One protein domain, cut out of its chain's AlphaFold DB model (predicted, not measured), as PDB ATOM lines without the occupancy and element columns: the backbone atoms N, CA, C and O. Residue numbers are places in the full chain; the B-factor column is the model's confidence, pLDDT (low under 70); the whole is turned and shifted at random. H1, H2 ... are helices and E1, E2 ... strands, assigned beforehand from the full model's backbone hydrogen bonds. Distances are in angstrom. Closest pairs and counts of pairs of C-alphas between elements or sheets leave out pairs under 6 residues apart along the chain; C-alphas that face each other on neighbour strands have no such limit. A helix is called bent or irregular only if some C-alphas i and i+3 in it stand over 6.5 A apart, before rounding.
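This is residues 5 to 82 of the 92 residues of the protein "Transposase" of Pseudoalteromonas sp. SR41-4 (UniProt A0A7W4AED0). A loose, open frame with the helix H2 as its crossbar: at the end where H2 begins lies a mostly looped part, residues 5 to 40, with the short helix H1 and the short strand E1, and at the other end the helix H3 is set crosswise, meeting the last turns of H2 with its own middle. H1 and H3 stand at opposite ends of the frame with a wide gap between them. The printed part has 78 residues, with three named helices and one named strand in the order H1, E1, H2, H3, and the class is mostly helix. The whole is loose, with a radius of gyration of the C-alphas of 15.2 A, and the C-alphas span 38 by 28 by 20 A.

The printed part begins at Cys 5, whose C-alpha is at (133.924, 122.932, 121.618). H1 is residues 11 to 18, 11.4 A from first to last C-alpha, beginning at C-alpha 11 at (121.163, 121.321, 121.945). E1 is residues 23 to 25, 6.3 A long. After residues 26 to 40, which hold no named element, H2 runs over residues 41 to 55, 21.1 A. H3, residues 63 to 78, is the longest helix by residues; it measures 23.6 A and ends at C-alpha 78 at (147.691, 127.595, 136.725). H3 is irregular: C-alphas 64 and 67 are 7.8 A apart, and its line is a rough one.

The closest C-alphas of H1 and E1 are those of Ala 16 and His 23, 6.2 A apart. E1 pairs with no named strand, but its residues 24 to 25 form a short parallel pairing with residues 5 to 6. In the stretch before H2, residues 34 to 35 form a short antiparallel pairing with residues 39 to 40. E1 and H2 are apart. H2 touches H3 with residues 51 to 55 alone, and H3 touches H2 with residues 69 to 73 alone; their closest C-alphas are those of Trp 51 and Phe 73, 6.8 A apart. The lines of H2 and H3 are about perpendicular at 71 degrees, only just beyond a steep tilt. H1 is apart from H2 and from H3, and E1 is apart from H3. Every O i to N i+4 pair is within hydrogen-bond range in H2, against 3 of 4 in H1 and 10 of 12 in H3.

The two C-alphas farthest apart are those of Asp 30 and Tyr 82, 41.5 A. The printed part has no cut. The link from H1 to E1 is tight with 4 residues, that from E1 to H2 is long with 15, and that from H2 to H3 is short with 7. The mean pLDDT of the printed part is 81.5; residues 27 to 37 and 81 to 82 are under 70.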
ATOM      1  N   CYS A   5     133.713 124.349 121.917       82.94
ATOM      2  CA  CYS A   5     133.924 122.932 121.618       82.94
ATOM      3  C   CYS A   5     132.927 122.077 122.403       82.94
ATOM      4  O   CYS A   5     132.845 122.212 123.622       82.94
ATOM      5  N   THR A   6     132.189 121.183 121.737       81.62
ATOM      6  CA  THR A   6     131.232 120.290 122.423       81.62
ATOM      7  C   THR A   6     131.328 118.848 121.946       81.62
ATOM      8  O   THR A   6     131.793 118.575 120.844       81.62
ATOM      9  N   ASP A   7     130.848 117.919 122.771       74.88
ATOM     10  CA  ASP A   7     130.826 116.465 122.541       74.88
ATOM     11  C   ASP A   7     129.809 116.002 121.479       74.88
ATOM     12  O   ASP A   7     129.654 114.808 121.226       74.88
ATOM     13  N   GLY A   8     129.125 116.946 120.825       74.56
ATOM     14  CA  GLY A   8     128.232 116.668 119.708       74.56
ATOM     15  C   GLY A   8     126.741 116.692 120.026       74.56
ATOM     16  O   GLY A   8     125.963 116.518 119.083       74.56
ATOM     17  N   ASN A   9     126.316 116.958 121.268       80.31
ATOM     18  CA  ASN A   9     124.889 117.104 121.583       80.31
ATOM     19  C   ASN A   9     124.231 118.202 120.714       80.31
ATOM     20  O   ASN A   9     124.806 119.271 120.485       80.31
ATOM     21  N   LEU A  10     123.033 117.916 120.190       82.62
ATOM     22  CA  LEU A  10     122.300 118.782 119.264       82.62
ATOM     23  C   LEU A  10     121.824 120.089 119.907       82.62
ATOM     24  O   LEU A  10     121.712 121.086 119.194       82.62
ATOM     25  N   SER A  11     121.593 120.114 121.224       84.50
ATOM     26  CA  SER A  11     121.163 121.321 121.945       84.50
ATOM     27  C   SER A  11     122.137 122.489 121.759       84.50
ATOM     28  O   SER A  11     121.718 123.626 121.546       84.50
ATOM     29  N   TYR A  12     123.441 122.203 121.724       84.12
ATOM     30  CA  TYR A  12     124.480 123.216 121.539       84.12
ATOM     31  C   TYR A  12     124.443 123.889 120.166       84.12
ATOM     32  O   TYR A  12     124.898 125.020 120.038       84.12
ATOM     33  N   LYS A  13     123.881 123.232 119.142       84.50
ATOM     34  CA  LYS A  13     123.799 123.788 117.784       84.50
ATOM     35  C   LYS A  13     122.863 124.999 117.723       84.50
ATOM     36  O   LYS A  13     123.134 125.937 116.982       84.50
ATOM     37  N   GLY A  14     121.769 124.967 118.488       87.31
ATOM     38  CA  GLY A  14     120.843 126.096 118.605       87.31
ATOM     39  C   GLY A  14     121.499 127.275 119.318       87.31
ATOM     40  O   GLY A  14     121.525 128.374 118.777       87.31
ATOM     41  N   ILE A  15     122.124 126.998 120.464       86.44
ATOM     42  CA  ILE A  15     122.794 128.000 121.305       86.44
ATOM     43  C   ILE A  15     123.937 128.691 120.550       86.44
ATOM     44  O   ILE A  15     124.032 129.913 120.557       86.44
ATOM     45  N   ALA A  16     124.787 127.930 119.855       89.31
ATOM     46  CA  ALA A  16     125.895 128.496 119.087       89.31
ATOM     47  C   ALA A  16     125.421 129.427 117.964       89.31
ATOM     48  O   ALA A  16     126.039 130.457 117.715       89.31
ATOM     49  N   LYS A  17     124.312 129.067 117.302       87.56
ATOM     50  CA  LYS A  17     123.711 129.882 116.243       87.56
ATOM     51  C   LYS A  17     123.072 131.156 116.797       87.56
ATOM     52  O   LYS A  17     123.147 132.191 116.150       87.56
ATOM     53  N   GLU A  18     122.428 131.069 117.956       90.56
ATOM     54  CA  GLU A  18     121.813 132.216 118.626       90.56
ATOM     55  C   GLU A  18     122.859 133.229 119.104       90.56
ATOM     56  O   GLU A  18     122.660 134.431 118.959       90.56
ATOM     57  N   LEU A  19     123.988 132.742 119.624       88.44
ATOM     58  CA  LEU A  19     125.064 133.576 120.165       88.44
ATOM     59  C   LEU A  19     126.126 133.990 119.129       88.44
ATOM     60  O   LEU A  19     127.059 134.700 119.492       88.44
ATOM     61  N   ASP A  20     126.005 133.543 117.874       88.50
ATOM     62  CA  ASP A  20     126.971 133.768 116.783       88.50
ATOM     63  C   ASP A  20     128.422 133.380 117.148       88.50
ATOM     64  O   ASP A  20     129.382 134.123 116.940       88.50
ATOM     65  N   ILE A  21     128.592 132.194 117.745       88.94
ATOM     66  CA  ILE A  21     129.897 131.688 118.206       88.94
ATOM     67  C   ILE A  21     130.374 130.554 117.292       88.94
ATOM     68  O   ILE A  21     129.611 129.635 116.985       88.94
ATOM     69  N   ASP A  22     131.661 130.566 116.917       86.38
ATOM     70  CA  ASP A  22     132.281 129.444 116.200       86.38
ATOM     71  C   ASP A  22     132.187 128.163 117.040       86.38
ATOM     72  O   ASP A  22     132.643 128.112 118.187       86.38
ATOM     73  N   HIS A  23     131.573 127.125 116.475       86.38
ATOM     74  CA  HIS A  23     131.225 125.900 117.187       86.38
ATOM     75  C   HIS A  23     131.840 124.676 116.519       86.38
ATOM     76  O   HIS A  23     131.401 124.228 115.457       86.38
ATOM     77  N   LYS A  24     132.826 124.076 117.190       83.75
ATOM     78  CA  LYS A  24     133.432 122.802 116.796       83.75
ATOM     79  C   LYS A  24     132.744 121.666 117.540       83.75
ATOM     80  O   LYS A  24     132.823 121.537 118.764       83.75
ATOM     81  N   ARG A  25     132.064 120.806 116.787       79.69
ATOM     82  CA  ARG A  25     131.454 119.581 117.318       79.69
ATOM     83  C   ARG A  25     132.466 118.448 117.222       79.69
ATOM     84  O   ARG A  25     132.803 118.011 116.129       79.69
ATOM     85  N   LEU A  26     132.930 117.971 118.368       74.06
ATOM     86  CA  LEU A  26     133.912 116.900 118.498       74.06
ATOM     87  C   LEU A  26     133.176 115.566 118.690       74.06
ATOM     88  O   LEU A  26     133.096 115.028 119.794       74.06
ATOM     89  N   ILE A  27     132.563 115.066 117.617       68.56
ATOM     90  CA  ILE A  27     131.727 113.862 117.659       68.56
ATOM     91  C   ILE A  27     132.608 112.629 117.464       68.56
ATOM     92  O   ILE A  27     133.153 112.399 116.390       68.56
ATOM     93  N   GLY A  28     132.708 111.784 118.490       60.84
ATOM     94  CA  GLY A  28     133.513 110.558 118.426       60.84
ATOM     95  C   GLY A  28     132.967 109.454 117.506       60.84
ATOM     96  O   GLY A  28     133.648 108.444 117.343       60.84
ATOM     97  N   LEU A  29     131.765 109.624 116.940       58.47
ATOM     98  CA  LEU A  29     131.064 108.614 116.133       58.47
ATOM     99  C   LEU A  29     131.689 108.401 114.745       58.47
ATOM    100  O   LEU A  29     131.646 107.281 114.250       58.47
ATOM    101  N   ASP A  30     132.356 109.410 114.178       57.03
ATOM    102  CA  ASP A  30     132.943 109.333 112.826       57.03
ATOM    103  C   ASP A  30     134.461 109.086 112.842       57.03
ATOM    104  O   ASP A  30     135.179 109.446 111.911       57.03
ATOM    105  N   ASN A  31     134.998 108.529 113.936       57.75
ATOM    106  CA  ASN A  31     136.444 108.374 114.174       57.75
ATOM    107  C   ASN A  31     137.248 109.700 114.167       57.75
ATOM    108  O   ASN A  31     138.455 109.701 114.411       57.75
ATOM    109  N   GLN A  32     136.589 110.845 113.976       60.91
ATOM    110  CA  GLN A  32     137.149 112.186 114.111       60.91
ATOM    111  C   GLN A  32     137.146 112.613 115.580       60.91
ATOM    112  O   GLN A  32     136.320 113.388 116.054       60.91
ATOM    113  N   ARG A  33     138.118 112.092 116.333       59.62
ATOM    114  CA  ARG A  33     138.387 112.517 117.721       59.62
ATOM    115  C   ARG A  33     139.142 113.846 117.812       59.62
ATOM    116  O   ARG A  33     139.353 114.347 118.919       59.62
ATOM    117  N   VAL A  34     139.553 114.372 116.658       57.41
ATOM    118  CA  VAL A  34     140.349 115.584 116.495       57.41
ATOM    119  C   VAL A  34     139.725 116.421 115.387       57.41
ATOM    120  O   VAL A  34     139.608 115.951 114.258       57.41
ATOM    121  N   VAL A  35     139.337 117.651 115.707       66.69
ATOM    122  CA  VAL A  35     138.907 118.644 114.717       66.69
ATOM    123  C   VAL A  35     140.039 119.652 114.542       66.69
ATOM    124  O   VAL A  35     140.638 120.090 115.523       66.69
ATOM    125  N   GLU A  36     140.377 119.961 113.288       64.19
ATOM    126  CA  GLU A  36     141.439 120.916 112.910       64.19
ATOM    127  C   GLU A  36     142.832 120.600 113.497       64.19
ATOM    128  O   GLU A  36     143.695 121.465 113.580       64.19
ATOM    129  N   GLY A  37     143.075 119.353 113.917       65.44
ATOM    130  CA  GLY A  37     144.366 118.916 114.467       65.44
ATOM    131  C   GLY A  37     144.697 119.443 115.869       65.44
ATOM    132  O   GLY A  37     145.685 119.005 116.447       65.44
ATOM    133  N   ILE A  38     143.883 120.344 116.426       71.44
ATOM    134  CA  ILE A  38     144.138 121.011 117.714       71.44
ATOM    135  C   ILE A  38     143.016 120.794 118.738       71.44
ATOM    136  O   ILE A  38     143.256 120.865 119.943       71.44
ATOM    137  N   TYR A  39     141.797 120.473 118.293       72.31
ATOM    138  CA  TYR A  39     140.647 120.300 119.179       72.31
ATOM    139  C   TYR A  39     140.371 118.820 119.441       72.31
ATOM    140  O   TYR A  39     139.767 118.126 118.623       72.31
ATOM    141  N   HIS A  40     140.805 118.339 120.608       76.69
ATOM    142  CA  HIS A  40     140.620 116.957 121.052       76.69
ATOM    143  C   HIS A  40     139.512 116.846 122.101       76.69
ATOM    144  O   HIS A  40     139.592 117.457 123.171       76.69
ATOM    145  N   ILE A  41     138.528 115.969 121.867       78.56
ATOM    146  CA  ILE A  41     137.463 115.713 122.856       78.56
ATOM    147  C   ILE A  41     138.022 115.152 124.170       78.56
ATOM    148  O   ILE A  41     137.496 115.406 125.249       78.56
ATOM    149  N   GLN A  42     139.142 114.430 124.095       79.81
ATOM    150  CA  GLN A  42     139.834 113.904 125.269       79.81
ATOM    151  C   GLN A  42     140.405 115.014 126.156       79.81
ATOM    152  O   GLN A  42     140.356 114.876 127.375       79.81
ATOM    153  N   THR A  43     140.878 116.124 125.581       82.19
ATOM    154  CA  THR A  43     141.355 117.282 126.351       82.19
ATOM    155  C   THR A  43     140.217 117.898 127.156       82.19
ATOM    156  O   THR A  43     140.360 118.094 128.364       82.19
ATOM    157  N   LEU A  44     139.061 118.117 126.517       80.81
ATOM    158  CA  LEU A  44     137.863 118.625 127.189       80.81
ATOM    159  C   LEU A  44     137.386 117.661 128.285       80.81
ATOM    160  O   LEU A  44     137.157 118.075 129.419       80.81
ATOM    161  N   ASN A  45     137.295 116.366 127.976       84.12
ATOM    162  CA  ASN A  45     136.872 115.350 128.939       84.12
ATOM    163  C   ASN A  45     137.820 115.264 130.141       84.12
ATOM    164  O   ASN A  45     137.359 115.166 131.277       84.12
ATOM    165  N   ASN A  46     139.133 115.339 129.909       88.31
ATOM    166  CA  ASN A  46     140.131 115.342 130.972       88.31
ATOM    167  C   ASN A  46     140.001 116.596 131.854       88.31
ATOM    168  O   ASN A  46     140.000 116.484 133.077       88.31
ATOM    169  N   TYR A  47     139.819 117.779 131.255       88.81
ATOM    170  CA  TYR A  47     139.575 119.019 132.000       88.81
ATOM    171  C   TYR A  47     138.330 118.907 132.893       88.81
ATOM    172  O   TYR A  47     138.396 119.140 134.100       88.81
ATOM    173  N   MET A  48     137.211 118.448 132.327       89.12
ATOM    174  CA  MET A  48     135.962 118.245 133.067       89.12
ATOM    175  C   MET A  48     136.103 117.207 134.186       89.12
ATOM    176  O   MET A  48     135.499 117.363 135.249       89.12
ATOM    177  N   MET A  49     136.891 116.148 133.970       92.25
ATOM    178  CA  MET A  49     137.173 115.139 134.990       92.25
ATOM    179  C   MET A  49     137.931 115.740 136.177       92.25
ATOM    180  O   MET A  49     137.522 115.516 137.317       92.25
ATOM    181  N   ARG A  50     138.995 116.515 135.925       93.38
ATOM    182  CA  ARG A  50     139.780 117.173 136.983       93.38
ATOM    183  C   ARG A  50     138.943 118.177 137.764       93.38
ATOM    184  O   ARG A  50     138.936 118.124 138.990       93.38
ATOM    185  N   TRP A  51     138.159 119.000 137.069       92.38
ATOM    186  CA  TRP A  51     137.261 119.958 137.711       92.38
ATOM    187  C   TRP A  51     136.240 119.271 138.628       92.38
ATOM    188  O   TRP A  51     136.114 119.622 139.800       92.38
ATOM    189  N   LYS A  52     135.565 118.217 138.145       90.69
ATOM    190  CA  LYS A  52     134.634 117.423 138.966       90.69
ATOM    191  C   LYS A  52     135.328 116.758 140.153       90.69
ATOM    192  O   LYS A  52     134.750 116.703 141.234       90.69
ATOM    193  N   ALA A  53     136.539 116.231 139.966       91.44
ATOM    194  CA  ALA A  53     137.309 115.624 141.048       91.44
ATOM    195  C   ALA A  53     137.696 116.655 142.121       91.44
ATOM    196  O   ALA A  53     137.577 116.358 143.307       91.44
ATOM    197  N   TRP A  54     138.084 117.864 141.714       91.00
ATOM    198  CA  TRP A  54     138.359 118.979 142.617       91.00
ATOM    199  C   TRP A  54     137.104 119.404 143.392       91.00
ATOM    200  O   TRP A  54     137.155 119.532 144.613       91.00
ATOM    201  N   LEU A  55     135.953 119.502 142.719       90.81
ATOM    202  CA  LEU A  55     134.677 119.848 143.355       90.81
ATOM    203  C   LEU A  55     134.229 118.852 144.437       90.81
ATOM    204  O   LEU A  55     133.579 119.258 145.395       90.81
ATOM    205  N   ARG A  56     134.593 117.563 144.335       88.94
ATOM    206  CA  ARG A  56     134.252 116.548 145.358       88.94
ATOM    207  C   ARG A  56     134.832 116.847 146.743       88.94
ATOM    208  O   ARG A  56     134.402 116.230 147.710       88.94
ATOM    209  N   ARG A  57     135.806 117.755 146.847       87.00
ATOM    210  CA  ARG A  57     136.374 118.209 148.125       87.00
ATOM    211  C   ARG A  57     135.364 119.008 148.958       87.00
ATOM    212  O   ARG A  57     135.534 119.117 150.167       87.00
ATOM    213  N   PHE A  58     134.322 119.546 148.325       86.50
ATOM    214  CA  PHE A  58     133.276 120.329 148.973       86.50
ATOM    215  C   PHE A  58     132.023 119.466 149.190       86.50
ATOM    216  O   PHE A  58     131.522 118.822 148.267       86.50
ATOM    217  N   ASN A  59     131.488 119.456 150.413       78.50
ATOM    218  CA  ASN A  59     130.312 118.660 150.788       78.50
ATOM    219  C   ASN A  59     129.006 119.392 150.449       78.50
ATOM    220  O   ASN A  59     128.275 119.825 151.334       78.50
ATOM    221  N   GLY A  60     128.732 119.523 149.152       79.50
ATOM    222  CA  GLY A  60     127.589 120.272 148.633       79.50
ATOM    223  C   GLY A  60     128.015 121.656 148.162       79.50
ATOM    224  O   GLY A  60     128.409 122.509 148.952       79.50
ATOM    225  N   ILE A  61     127.949 121.861 146.849       84.00
ATOM    226  CA  ILE A  61     128.186 123.159 146.219       84.00
ATOM    227  C   ILE A  61     126.845 123.812 145.894       84.00
ATOM    228  O   ILE A  61     125.943 123.163 145.363       84.00
ATOM    229  N   GLY A  62     126.714 125.099 146.204       86.12
ATOM    230  CA  GLY A  62     125.589 125.892 145.717       86.12
ATOM    231  C   GLY A  62     125.742 126.122 144.217       86.12
ATOM    232  O   GLY A  62     126.790 126.596 143.775       86.12
ATOM    233  N   THR A  63     124.715 125.795 143.432       86.31
ATOM    234  CA  THR A  63     124.712 126.017 141.975       86.31
ATOM    235  C   THR A  63     124.934 127.484 141.615       86.31
ATOM    236  O   THR A  63     125.604 127.770 140.627       86.31
ATOM    237  N   ASP A  64     124.470 128.393 142.472       91.44
ATOM    238  CA  ASP A  64     124.602 129.846 142.318       91.44
ATOM    239  C   ASP A  64     126.064 130.324 142.343       91.44
ATOM    240  O   ASP A  64     126.368 131.420 141.884       91.44
ATOM    241  N   TYR A  65     126.986 129.497 142.844       89.75
ATOM    242  CA  TYR A  65     128.401 129.842 142.997       89.75
ATOM    243  C   TYR A  65     129.325 129.047 142.067       89.75
ATOM    244  O   TYR A  65     130.545 129.118 142.214       89.75
ATOM    245  N   ILE A  66     128.783 128.286 141.108       90.50
ATOM    246  CA  ILE A  66     129.575 127.444 140.191       90.50
ATOM    247  C   ILE A  66     130.664 128.249 139.473       90.50
ATOM    248  O   ILE A  66     131.780 127.754 139.317       90.50
ATOM    249  N   GLU A  67     130.371 129.488 139.078       89.50
ATOM    250  CA  GLU A  67     131.337 130.364 138.408       89.50
ATOM    251  C   GLU A  67     132.523 130.721 139.315       89.50
ATOM    252  O   GLU A  67     133.675 130.699 138.870       89.50
ATOM    253  N   ASN A  68     132.267 130.951 140.606       90.94
ATOM    254  CA  ASN A  68     133.306 131.231 141.597       90.94
ATOM    255  C   ASN A  68     134.201 130.003 141.795       90.94
ATOM    256  O   ASN A  68     135.426 130.102 141.725       90.94
ATOM    257  N   TYR A  69     133.594 128.822 141.954       91.62
ATOM    258  CA  TYR A  69     134.327 127.558 142.056       91.62
ATOM    259  C   TYR A  69     135.147 127.253 140.799       91.62
ATOM    260  O   TYR A  69     136.273 126.777 140.899       91.62
ATOM    261  N   LEU A  70     134.609 127.519 139.608       91.56
ATOM    262  CA  LEU A  70     135.331 127.312 138.354       91.56
ATOM    263  C   LEU A  70     136.529 128.258 138.229       91.56
ATOM    264  O   LEU A  70     137.604 127.831 137.812       91.56
ATOM    265  N   SER A  71     136.353 129.526 138.601       91.00
ATOM    266  CA  SER A  71     137.423 130.527 138.584       91.00
ATOM    267  C   SER A  71     138.541 130.147 139.549       91.00
ATOM    268  O   SER A  71     139.715 130.182 139.189       91.00
ATOM    269  N   TRP A  72     138.173 129.679 140.739       89.62
ATOM    270  CA  TRP A  72     139.126 129.185 141.720       89.62
ATOM    271  C   TRP A  72     139.842 127.910 141.250       89.62
ATOM    272  O   TRP A  72     141.065 127.824 141.335       89.62
ATOM    273  N   PHE A  73     139.129 126.948 140.661       91.00
ATOM    274  CA  PHE A  73     139.764 125.774 140.063       91.00
ATOM    275  C   PHE A  73     140.808 126.155 139.001       91.00
ATOM    276  O   PHE A  73     141.907 125.608 139.007       91.00
ATOM    277  N   ARG A  74     140.489 127.111 138.118       90.81
ATOM    278  CA  ARG A  74     141.426 127.607 137.095       90.81
ATOM    279  C   ARG A  74     142.664 128.230 137.717       90.81
ATOM    280  O   ARG A  74     143.767 127.867 137.334       90.81
ATOM    281  N   PHE A  75     142.472 129.094 138.713       88.56
ATOM    282  CA  PHE A  75     143.586 129.674 139.453       88.56
ATOM    283  C   PHE A  75     144.507 128.581 140.006       88.56
ATOM    284  O   PHE A  75     145.712 128.660 139.817       88.56
ATOM    285  N   MET A  76     143.955 127.525 140.609       85.25
ATOM    286  CA  MET A  76     144.748 126.417 141.156       85.25
ATOM    287  C   MET A  76     145.468 125.586 140.079       85.25
ATOM    288  O   MET A  76     146.599 125.166 140.305       85.25
ATOM    289  N   GLU A  77     144.843 125.339 138.922       87.25
ATOM    290  CA  GLU A  77     145.483 124.616 137.805       87.25
ATOM    291  C   GLU A  77     146.675 125.392 137.224       87.25
ATOM    292  O   GLU A  77     147.656 124.771 136.818       87.25
ATOM    293  N   ASP A  78     146.615 126.727 137.223       85.44
ATOM    294  CA  ASP A  78     147.691 127.595 136.725       85.44
ATOM    295  C   ASP A  78     148.799 127.831 137.771       85.44
ATOM    296  O   ASP A  78     149.914 128.219 137.429       85.44
ATOM    297  N   ASN A  79     148.508 127.571 139.049       81.44
ATOM    298  CA  ASN A  79     149.361 127.877 140.199       81.44
ATOM    299  C   ASN A  79     149.734 126.599 140.974       81.44
ATOM    300  O   ASN A  79     149.566 126.506 142.191       81.44
ATOM    301  N   THR A  80     150.265 125.597 140.267       71.50
ATOM    302  CA  THR A  80     150.597 124.273 140.837       71.50
ATOM    303  C   THR A  80     151.714 124.291 141.887       71.50
ATOM    304  O   THR A  80     151.856 123.331 142.642       71.50
ATOM    305  N   GLU A  81     152.486 125.377 141.968       67.44
ATOM    306  CA  GLU A  81     153.550 125.570 142.963       67.44
ATOM    307  C   GLU A  81     153.022 125.957 144.355       67.44
ATOM    308  O   GLU A  81     153.752 125.881 145.347       67.44
ATOM    309  N   TYR A  82     151.751 126.349 144.466       59.47
ATOM    310  CA  TYR A  82     151.165 126.768 145.733       59.47
ATOM    311  C   TYR A  82     150.749 125.532 146.528       59.47
ATOM    312  O   TYR A  82     149.866 124.774 146.127       59.47
TER     313      TYR A  82